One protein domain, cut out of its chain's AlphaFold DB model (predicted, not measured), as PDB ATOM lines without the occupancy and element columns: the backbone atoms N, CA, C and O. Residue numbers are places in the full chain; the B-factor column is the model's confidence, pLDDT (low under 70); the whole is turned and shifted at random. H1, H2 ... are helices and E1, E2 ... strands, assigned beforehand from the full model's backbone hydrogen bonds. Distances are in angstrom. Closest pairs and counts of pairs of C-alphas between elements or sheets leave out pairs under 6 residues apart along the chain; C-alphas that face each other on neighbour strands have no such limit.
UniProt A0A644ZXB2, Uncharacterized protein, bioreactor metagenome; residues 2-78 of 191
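Overview. This is residues 2 to 78 of the 191 residues of an uncharacterized protein of bioreactor metagenome (UniProt A0A644ZXB2). A narrow ribbon of two parallel strands, E1 and E2, is crossed slantwise over one face by one long helix, H1, and a short helix, H2, sits at about a right angle to H1 near residues 30 to 34. Residues 2 to 7 stick out as a tail from this small body, and residues 44 to 50, of which 44 to 46 belong to H1, also stand free. The printed part has 77 residues with two named strands and two named helices in the order E1, H1, E2, H2; the sheet's order is E1, E2, parallel, and the class is mixed, helices and strands. The whole is loose, with a radius of gyration of the C-alphas of 15.8 A, and only just elongated, spanning 53 by 27 by 15 A.

Along the chain. E1 is residues 12 to 17, 16.7 A from first to last C-alpha, and begins at C-alpha 12, (148.219, 138.649, 201.667). E2 is residues 55 to 60, 17.3 A long. H1 is residues 24 to 46, 33.5 A long, with C-alpha 24 at (167.383, 133.775, 195.812). H2 is residues 69 to 76, 10.1 A long, and ends at C-alpha 76, (152.336, 131.003, 179.309).

Arrangement. E1 and E2 are parallel neighbours, with 11 degrees between their directions. The C-alphas of Val 15 and Trp 58 face each other at 4.5 A. N 13 and O 55, 2.9 A apart, and N 59 and O 15, 3.0 A apart, are within hydrogen-bond range. E1, H1 and E2 form a strand-helix-strand unit, two parallel neighbour strands with a helix between them along the chain, and its crossover is left-handed. The closest C-alphas of E1 and H1 are those of Gly 14 and Cys 35, 3.9 A apart. Those of H1 and E2 are Leu 34 and Asp 57, 5.3 A apart. H1 and H2 only just touch, with 3 pairs of C-alphas within 8 A, made by residues 30 to 34 of H1 alone; the closest are those of Leu 30 and Ile 69, 6.8 A apart. Their lines are about perpendicular, at 89 degrees. E1 and H2 are apart. In H1 and H2 every O i to N i+4 pair is within hydrogen-bond range.

Size, cuts and confidence. The two C-alphas farthest apart are those of His 2 and Leu 65, at 55.1 A. Without the stretches that stand free, the body has 64 residues and spans 38 by 26 by 14 A. The printed part has no cut. The links E1 to H1, H1 to E2 and E2 to H2 are short. The mean pLDDT of the printed part is 89.7; residues 2 to 4 and residue 65 are under 70.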
ATOM      1  N   HIS A   2     139.074 147.346 230.204       51.28
ATOM      2  CA  HIS A   2     139.146 147.404 228.740       51.28
ATOM      3  C   HIS A   2     138.804 145.997 228.256       51.28
ATOM      4  O   HIS A   2     139.563 145.072 228.516       51.28
ATOM      5  N   GLY A   3     137.611 145.817 227.687       54.88
ATOM      6  CA  GLY A   3     137.242 144.539 227.088       54.88
ATOM      7  C   GLY A   3     138.207 144.222 225.951       54.88
ATOM      8  O   GLY A   3     138.482 145.105 225.138       54.88
ATOM      9  N   ASP A   4     138.724 142.994 225.921       63.16
ATOM     10  CA  ASP A   4     139.551 142.473 224.832       63.16
ATOM     11  C   ASP A   4     138.800 142.620 223.506       63.16
ATOM     12  O   ASP A   4     137.946 141.808 223.136       63.16
ATOM     13  N   LYS A   5     139.091 143.704 222.786       70.94
ATOM     14  CA  LYS A   5     138.555 143.939 221.454       70.94
ATOM     15  C   LYS A   5     139.326 143.019 220.513       70.94
ATOM     16  O   LYS A   5     140.478 143.288 220.188       70.94
ATOM     17  N   ARG A   6     138.709 141.909 220.106       76.25
ATOM     18  CA  ARG A   6     139.274 141.038 219.069       76.25
ATOM     19  C   ARG A   6     139.284 141.802 217.747       76.25
ATOM     20  O   ARG A   6     138.226 142.164 217.239       76.25
ATOM     21  N   ILE A   7     140.476 142.072 217.228       78.19
ATOM     22  CA  ILE A   7     140.685 142.669 215.909       78.19
ATOM     23  C   ILE A   7     140.898 141.514 214.933       78.19
ATOM     24  O   ILE A   7     141.772 140.677 215.157       78.19
ATOM     25  N   ASN A   8     140.102 141.463 213.867       81.31
ATOM     26  CA  ASN A   8     140.355 140.535 212.770       81.31
ATOM     27  C   ASN A   8     141.504 141.090 211.932       81.31
ATOM     28  O   ASN A   8     141.410 142.199 211.412       81.31
ATOM     29  N   LEU A   9     142.584 140.321 211.834       89.19
ATOM     30  CA  LEU A   9     143.728 140.633 210.990       89.19
ATOM     31  C   LEU A   9     143.650 139.784 209.727       89.19
ATOM     32  O   LEU A   9     143.387 138.583 209.806       89.19
ATOM     33  N   ASN A  10     143.918 140.405 208.585       94.06
ATOM     34  CA  ASN A  10     144.093 139.709 207.321       94.06
ATOM     35  C   ASN A  10     145.538 139.815 206.846       94.06
ATOM     36  O   ASN A  10     146.288 140.699 207.264       94.06
ATOM     37  N   ALA A  11     145.919 138.908 205.952       95.31
ATOM     38  CA  ALA A  11     147.223 138.935 205.316       95.31
ATOM     39  C   ALA A  11     147.144 138.481 203.857       95.31
ATOM     40  O   ALA A  11     146.465 137.509 203.522       95.31
ATOM     41  N   CYS A  12     147.910 139.149 202.999       97.50
ATOM     42  CA  CYS A  12     148.219 138.649 201.667       97.50
ATOM     43  C   CYS A  12     149.561 137.917 201.682       97.50
ATOM     44  O   CYS A  12     150.508 138.366 202.331       97.50
ATOM     45  N   ALA A  13     149.651 136.825 200.931       98.00
ATOM     46  CA  ALA A  13     150.868 136.047 200.767       98.00
ATOM     47  C   ALA A  13     151.175 135.802 199.285       98.00
ATOM     48  O   ALA A  13     150.273 135.669 198.456       98.00
ATOM     49  N   GLY A  14     152.465 135.723 198.973       98.19
ATOM     50  CA  GLY A  14     152.978 135.326 197.668       98.19
ATOM     51  C   GLY A  14     153.988 134.197 197.827       98.19
ATOM     52  O   GLY A  14     154.880 134.290 198.670       98.19
ATOM     53  N   VAL A  15     153.839 133.125 197.049       97.31
ATOM     54  CA  VAL A  15     154.679 131.922 197.149       97.31
ATOM     55  C   VAL A  15     155.329 131.606 195.805       97.31
ATOM     56  O   VAL A  15     154.670 131.168 194.864       97.31
ATOM     57  N   ALA A  16     156.644 131.794 195.725       96.00
ATOM     58  CA  ALA A  16     157.452 131.342 194.599       96.00
ATOM     59  C   ALA A  16     157.977 129.925 194.869       96.00
ATOM     60  O   ALA A  16     158.705 129.702 195.836       96.00
ATOM     61  N   ILE A  17     157.624 128.971 194.011       95.38
ATOM     62  CA  ILE A  17     158.112 127.593 194.065       95.38
ATOM     63  C   ILE A  17     159.175 127.444 192.979       95.38
ATOM     64  O   ILE A  17     158.878 127.540 191.793       95.38
ATOM     65  N   ILE A  18     160.422 127.235 193.393       93.44
ATOM     66  CA  ILE A  18     161.612 127.330 192.538       93.44
ATOM     67  C   ILE A  18     162.556 126.144 192.744       93.44
ATOM     68  O   ILE A  18     162.575 125.508 193.800       93.44
ATOM     69  N   LYS A  19     163.405 125.873 191.748       91.94
ATOM     70  CA  LYS A  19     164.536 124.943 191.905       91.94
ATOM     71  C   LYS A  19     165.559 125.512 192.884       91.94
ATOM     72  O   LYS A  19     165.827 126.706 192.871       91.94
ATOM     73  N   SER A  20     166.224 124.652 193.652       90.69
ATOM     74  CA  SER A  20     167.215 125.059 194.665       90.69
ATOM     75  C   SER A  20     168.390 125.889 194.126       90.69
ATOM     76  O   SER A  20     169.000 126.644 194.873       90.69
ATOM     77  N   THR A  21     168.709 125.764 192.837       90.31
ATOM     78  CA  THR A  21     169.763 126.534 192.159       90.31
ATOM     79  C   THR A  21     169.293 127.891 191.631       90.31
ATOM     80  O   THR A  21     170.093 128.630 191.059       90.31
ATOM     81  N   TYR A  22     168.003 128.210 191.748       90.12
ATOM     82  CA  TYR A  22     167.443 129.467 191.268       90.12
ATOM     83  C   TYR A  22     167.921 130.634 192.152       90.12
ATOM     84  O   TYR A  22     167.926 130.502 193.379       90.12
ATOM     85  N   PRO A  23     168.331 131.784 191.579       91.25
ATOM     86  CA  PRO A  23     168.852 132.899 192.367       91.25
ATOM     87  C   PRO A  23     167.849 133.391 193.419       91.25
ATOM     88  O   PRO A  23     166.745 133.816 193.079       91.25
ATOM     89  N   PHE A  24     168.255 133.396 194.693       91.81
ATOM     90  CA  PHE A  24     167.383 133.775 195.812       91.81
ATOM     91  C   PHE A  24     166.752 135.163 195.640       91.81
ATOM     92  O   PHE A  24     165.564 135.331 195.893       91.81
ATOM     93  N   SER A  25     167.517 136.150 195.161       92.88
ATOM     94  CA  SER A  25     167.007 137.507 194.927       92.88
ATOM     95  C   SER A  25     165.854 137.538 193.923       92.88
ATOM     96  O   SER A  25     164.877 138.249 194.140       92.88
ATOM     97  N   LYS A  26     165.931 136.730 192.859       91.44
ATOM     98  CA  LYS A  26     164.849 136.593 191.877       91.44
ATOM     99  C   LYS A  26     163.642 135.874 192.475       91.44
ATOM    100  O   LYS A  26     162.518 136.304 192.255       91.44
ATOM    101  N   ALA A  27     163.863 134.819 193.263       93.00
ATOM    102  CA  ALA A  27     162.773 134.099 193.926       93.00
ATOM    103  C   ALA A  27     162.021 134.999 194.916       93.00
ATOM    104  O   ALA A  27     160.794 134.979 194.965       93.00
ATOM    105  N   TYR A  28     162.756 135.822 195.669       94.69
ATOM    106  CA  TYR A  28     162.184 136.805 196.580       94.69
ATOM    107  C   TYR A  28     161.363 137.862 195.831       94.69
ATOM    108  O   TYR A  28     160.222 138.115 196.208       94.69
ATOM    109  N   ALA A  29     161.902 138.425 194.743       94.19
ATOM    110  CA  ALA A  29     161.179 139.388 193.912       94.19
ATOM    111  C   ALA A  29     159.879 138.790 193.345       94.19
ATOM    112  O   ALA A  29     158.820 139.403 193.446       94.19
ATOM    113  N   LEU A  30     159.934 137.551 192.844       95.50
ATOM    114  CA  LEU A  30     158.755 136.829 192.368       95.50
ATOM    115  C   LEU A  30     157.711 136.632 193.482       95.50
ATOM    116  O   LEU A  30     156.520 136.839 193.255       95.50
ATOM    117  N   ALA A  31     158.135 136.255 194.691       97.06
ATOM    118  CA  ALA A  31     157.235 136.115 195.835       97.06
ATOM    119  C   ALA A  31     156.585 137.454 196.235       97.06
ATOM    120  O   ALA A  31     155.392 137.487 196.547       97.06
ATOM    121  N   GLU A  32     157.324 138.566 196.181       97.12
ATOM    122  CA  GLU A  32     156.767 139.904 196.409       97.12
ATOM    123  C   GLU A  32     155.742 140.294 195.341       97.12
ATOM    124  O   GLU A  32     154.651 140.753 195.682       97.12
ATOM    125  N   ASP A  33     156.043 140.059 194.064       96.75
ATOM    126  CA  ASP A  33     155.121 140.339 192.961       96.75
ATOM    127  C   ASP A  33     153.812 139.550 193.095       96.75
ATOM    128  O   ASP A  33     152.721 140.095 192.907       96.75
ATOM    129  N   LEU A  34     153.902 138.279 193.490       98.12
ATOM    130  CA  LEU A  34     152.744 137.436 193.790       98.12
ATOM    131  C   LEU A  34     151.936 137.982 194.977       98.12
ATOM    132  O   LEU A  34     150.712 138.101 194.898       98.12
ATOM    133  N   CYS A  35     152.601 138.394 196.056       98.19
ATOM    134  CA  CYS A  35     151.932 139.024 197.195       98.19
ATOM    135  C   CYS A  35     151.234 140.332 196.782       98.19
ATOM    136  O   CYS A  35     150.107 140.617 197.197       98.19
ATOM    137  N   ASN A  36     151.863 141.111 195.903       97.31
ATOM    138  CA  ASN A  36     151.285 142.330 195.352       97.31
ATOM    139  C   ASN A  36     150.077 142.043 194.448       97.31
ATOM    140  O   ASN A  36     149.117 142.810 194.492       97.31
ATOM    141  N   ASN A  37     150.054 140.939 193.693       97.31
ATOM    142  CA  ASN A  37     148.853 140.512 192.961       97.31
ATOM    143  C   ASN A  37     147.684 140.221 193.906       97.31
ATOM    144  O   ASN A  37     146.558 140.635 193.628       97.31
ATOM    145  N   ALA A  38     147.940 139.540 195.027       97.19
ATOM    146  CA  ALA A  38     146.926 139.273 196.043       97.19
ATOM    147  C   ALA A  38     146.350 140.579 196.626       97.19
ATOM    148  O   ALA A  38     145.133 140.745 196.667       97.19
ATOM    149  N   LYS A  39     147.201 141.556 196.964       95.38
ATOM    150  CA  LYS A  39     146.748 142.884 197.426       95.38
ATOM    151  C   LYS A  39     145.936 143.624 196.358       95.38
ATOM    152  O   LYS A  39     144.856 144.132 196.640       95.38
ATOM    153  N   LYS A  40     146.431 143.656 195.114       95.44
ATOM    154  CA  LYS A  40     145.745 144.304 193.982       95.44
ATOM    155  C   LYS A  40     144.376 143.688 193.719       95.44
ATOM    156  O   LYS A  40     143.435 144.428 193.466       95.44
ATOM    157  N   ARG A  41     144.235 142.362 193.844       95.75
ATOM    158  CA  ARG A  41     142.949 141.664 193.682       95.75
ATOM    159  C   ARG A  41     141.880 142.200 194.636       95.75
ATOM    160  O   ARG A  41     140.754 142.386 194.189       95.75
ATOM    161  N   ILE A  42     142.221 142.484 195.898       94.56
ATOM    162  CA  ILE A  42     141.277 143.068 196.869       94.56
ATOM    163  C   ILE A  42     140.796 144.438 196.377       94.56
ATOM    164  O   ILE A  42     139.592 144.679 196.317       94.56
ATOM    165  N   ILE A  43     141.728 145.302 195.963       93.25
ATOM    166  CA  ILE A  43     141.424 146.651 195.459       93.25
ATOM    167  C   ILE A  43     140.572 146.577 194.183       93.25
ATOM    168  O   ILE A  43     139.606 147.317 194.040       93.25
ATOM    169  N   GLU A  44     140.882 145.664 193.262       93.44
ATOM    170  CA  GLU A  44     140.112 145.462 192.026       93.44
ATOM    171  C   GLU A  44     138.682 144.969 192.300       93.44
ATOM    172  O   GLU A  44     137.746 145.375 191.612       93.44
ATOM    173  N   ASP A  45     138.500 144.102 193.297       93.19
ATOM    174  CA  ASP A  45     137.201 143.511 193.623       93.19
ATOM    175  C   ASP A  45     136.316 144.399 194.510       93.19
ATOM    176  O   ASP A  45     135.088 144.278 194.450       93.19
ATOM    177  N   TYR A  46     136.917 145.239 195.358       91.75
ATOM    178  CA  TYR A  46     136.214 145.978 196.411       91.75
ATOM    179  C   TYR A  46     136.488 147.488 196.421       91.75
ATOM    180  O   TYR A  46     135.796 148.199 197.146       91.75
ATOM    181  N   GLY A  47     137.413 148.010 195.615       89.25
ATOM    182  CA  GLY A  47     137.776 149.429 195.610       89.25
ATOM    183  C   GLY A  47     138.372 149.893 196.943       89.25
ATOM    184  O   GLY A  47     139.029 149.125 197.636       89.25
ATOM    185  N   GLU A  48     138.108 151.147 197.316       79.88
ATOM    186  CA  GLU A  48     138.540 151.746 198.594       79.88
ATOM    187  C   GLU A  48     137.595 151.428 199.770       79.88
ATOM    188  O   GLU A  48     137.607 152.111 200.794       79.88
ATOM    189  N   ASN A  49     136.728 150.419 199.635       77.44
ATOM    190  CA  ASN A  49     135.868 149.999 200.740       77.44
ATOM    191  C   ASN A  49     136.709 149.424 201.890       77.44
ATOM    192  O   ASN A  49     137.737 148.796 201.660       77.44
ATOM    193  N   ASP A  50     136.200 149.523 203.120       74.56
ATOM    194  CA  ASP A  50     136.835 148.994 204.344       74.56
ATOM    195  C   ASP A  50     136.749 147.449 204.450       74.56
ATOM    196  O   ASP A  50     136.620 146.869 205.528       74.56
ATOM    197  N   LYS A  51     136.721 146.761 203.301       83.44
ATOM    198  CA  LYS A  51     136.723 145.302 203.204       83.44
ATOM    199  C   LYS A  51     138.145 144.828 202.987       83.44
ATOM    200  O   LYS A  51     138.783 145.180 202.000       83.44
ATOM    201  N   ASP A  52     138.581 143.952 203.873       89.25
ATOM    202  CA  ASP A  52     139.909 143.371 203.838       89.25
ATOM    203  C   ASP A  52     139.809 141.852 204.001       89.25
ATOM    204  O   ASP A  52     138.966 141.344 204.748       89.25
ATOM    205  N   PHE A  53     140.644 141.127 203.264       95.44
ATOM    206  CA  PHE A  53     140.587 139.676 203.144       95.44
ATOM    207  C   PHE A  53     141.987 139.087 203.060       95.44
ATOM    208  O   PHE A  53     142.929 139.712 202.584       95.44
ATOM    209  N   SER A  54     142.117 137.837 203.491       97.31
ATOM    210  CA  SER A  54     143.359 137.093 203.337       97.31
ATOM    211  C   SER A  54     143.386 136.394 201.986       97.31
ATOM    212  O   SER A  54     142.454 135.657 201.647       97.31
ATOM    213  N   LEU A  55     144.448 136.621 201.217       98.25
ATOM    214  CA  LEU A  55     144.633 136.038 199.889       98.25
ATOM    215  C   LEU A  55     146.024 135.425 199.750       98.25
ATOM    216  O   LEU A  55     146.991 135.913 200.333       98.25
ATOM    217  N   ILE A  56     146.134 134.400 198.914       98.00
ATOM    218  CA  ILE A  56     147.413 133.807 198.532       98.00
ATOM    219  C   ILE A  56     147.540 133.759 197.015       98.00
ATOM    220  O   ILE A  56     146.608 133.370 196.316       98.00
ATOM    221  N   ASP A  57     148.698 134.143 196.496       98.19
ATOM    222  CA  ASP A  57     149.075 133.893 195.109       98.19
ATOM    223  C   ASP A  57     150.346 133.043 195.067       98.19
ATOM    224  O   ASP A  57     151.188 133.120 195.962       98.19
ATOM    225  N   TRP A  58     150.502 132.228 194.028       97.25
ATOM    226  CA  TRP A  58     151.700 131.414 193.854       97.25
ATOM    227  C   TRP A  58     152.109 131.275 192.394       97.25
ATOM    228  O   TRP A  58     151.362 131.590 191.462       97.25
ATOM    229  N   HIS A  59     153.329 130.797 192.194       96.25
ATOM    230  CA  HIS A  59     153.818 130.390 190.890       96.25
ATOM    231  C   HIS A  59     154.898 129.319 191.036       96.25
ATOM    232  O   HIS A  59     155.739 129.407 191.931       96.25
ATOM    233  N   ILE A  60     154.854 128.317 190.158       94.06
ATOM    234  CA  ILE A  60     155.881 127.283 190.034       94.06
ATOM    235  C   ILE A  60     156.757 127.669 188.847       94.06
ATOM    236  O   ILE A  60     156.292 127.611 187.713       94.06
ATOM    237  N   ASP A  61     158.000 128.059 189.120       90.62
ATOM    238  CA  ASP A  61     158.984 128.390 188.093       90.62
ATOM    239  C   ASP A  61     159.426 127.111 187.368       90.62
ATOM    240  O   ASP A  61     159.935 126.157 187.972       90.62
ATOM    241  N   GLN A  62     159.226 127.090 186.053       83.00
ATOM    242  CA  GLN A  62     159.614 125.994 185.167       83.00
ATOM    243  C   GLN A  62     160.900 126.313 184.389       83.00
ATOM    244  O   GLN A  62     161.313 125.534 183.523       83.00
ATOM    245  N   GLY A  63     161.592 127.401 184.740       79.38
ATOM    246  CA  GLY A  63     162.775 127.908 184.047       79.38
ATOM    247  C   GLY A  63     162.465 128.980 183.003       79.38
ATOM    248  O   GLY A  63     163.247 129.159 182.068       79.38
ATOM    249  N   GLU A  64     161.334 129.676 183.129       78.19
ATOM    250  CA  GLU A  64     161.023 130.846 182.318       78.19
ATOM    251  C   GLU A  64     162.113 131.922 182.451       78.19
ATOM    252  O   GLU A  64     162.571 132.262 183.538       78.19
ATOM    253  N   LEU A  65     162.514 132.516 181.325       69.69
ATOM    254  CA  LEU A  65     163.516 133.593 181.287       69.69
ATOM    255  C   LEU A  65     162.907 134.994 181.498       69.69
ATOM    256  O   LEU A  65     163.569 135.996 181.234       69.69
ATOM    257  N   MET A  66     161.645 135.076 181.917       74.62
ATOM    258  CA  MET A  66     160.903 136.334 182.031       74.62
ATOM    259  C   MET A  66     161.134 137.017 183.377       74.62
ATOM    260  O   MET A  66     161.352 136.359 184.390       74.62
ATOM    261  N   GLU A  67     161.072 138.350 183.380       73.12
ATOM    262  CA  GLU A  67     161.381 139.147 184.572       73.12
ATOM    263  C   GLU A  67     160.181 139.355 185.503       73.12
ATOM    264  O   GLU A  67     160.391 139.495 186.704       73.12
ATOM    265  N   SER A  68     158.940 139.344 184.990       87.00
ATOM    266  CA  SER A  68     157.741 139.586 185.803       87.00
ATOM    267  C   SER A  68     156.705 138.466 185.707       87.00
ATOM    268  O   SER A  68     156.464 137.888 184.642       87.00
ATOM    269  N   ILE A  69     155.997 138.215 186.814       93.12
ATOM    270  CA  ILE A  69     154.873 137.266 186.846       93.12
ATOM    271  C   ILE A  69     153.740 137.659 185.886       93.12
ATOM    272  O   ILE A  69     153.036 136.795 185.358       93.12
ATOM    273  N   GLY A  70     153.560 138.959 185.636       92.00
ATOM    274  CA  GLY A  70     152.565 139.461 184.691       92.00
ATOM    275  C   GLY A  70     152.864 139.024 183.258       92.00
ATOM    276  O   GLY A  70     151.956 138.596 182.545       92.00
ATOM    277  N   ASP A  71     154.134 139.074 182.852       91.56
ATOM    278  CA  ASP A  71     154.570 138.617 181.531       91.56
ATOM    279  C   ASP A  71     154.455 137.101 181.398       91.56
ATOM    280  O   ASP A  71     153.888 136.622 180.413       91.56
ATOM    281  N   ILE A  72     154.889 136.361 182.428       92.62
ATOM    282  CA  ILE A  72     154.759 134.900 182.473       92.62
ATOM    283  C   ILE A  72     153.298 134.499 182.286       92.62
ATOM    284  O   ILE A  72     152.987 133.669 181.437       92.62
ATOM    285  N   ARG A  73     152.368 135.115 183.026       93.62
ATOM    286  CA  ARG A  73     150.942 134.775 182.914       93.62
ATOM    287  C   ARG A  73     150.342 135.170 181.572       93.62
ATOM    288  O   ARG A  73     149.546 134.415 181.024       93.62
ATOM    289  N   ARG A  74     150.737 136.314 181.013       92.31
ATOM    290  CA  ARG A  74     150.244 136.768 179.707       92.31
ATOM    291  C   ARG A  74     150.668 135.844 178.564       92.31
ATOM    292  O   ARG A  74     149.928 135.726 177.597       92.31
ATOM    293  N   ILE A  75     151.844 135.227 178.658       90.50
ATOM    294  CA  ILE A  75     152.408 134.425 177.566       90.50
ATOM    295  C   ILE A  75     152.161 132.930 177.789       90.50
ATOM    296  O   ILE A  75     151.748 132.233 176.867       90.50
ATOM    297  N   ASN A  76     152.359 132.438 179.012       92.44
ATOM    298  CA  ASN A  76     152.336 131.003 179.309       92.44
ATOM    299  C   ASN A  76     151.010 130.520 179.901       92.44
ATOM    300  O   ASN A  76     150.788 129.308 179.944       92.44
ATOM    301  N   TYR A  77     150.142 131.424 180.359       95.19
ATOM    302  CA  TYR A  77     148.879 131.091 181.026       95.19
ATOM    303  C   TYR A  77     147.654 131.634 180.282       95.19
ATOM    304  O   TYR A  77     146.663 132.030 180.898       95.19
ATOM    305  N   ILE A  78     147.718 131.623 178.953       96.81
ATOM    306  CA  ILE A  78     146.593 131.896 178.060       96.81
ATOM    307  C   ILE A  78     146.409 130.674 177.153       96.81
ATOM    308  O   ILE A  78     147.391 130.146 176.631       96.81
TER     309      ILE A  78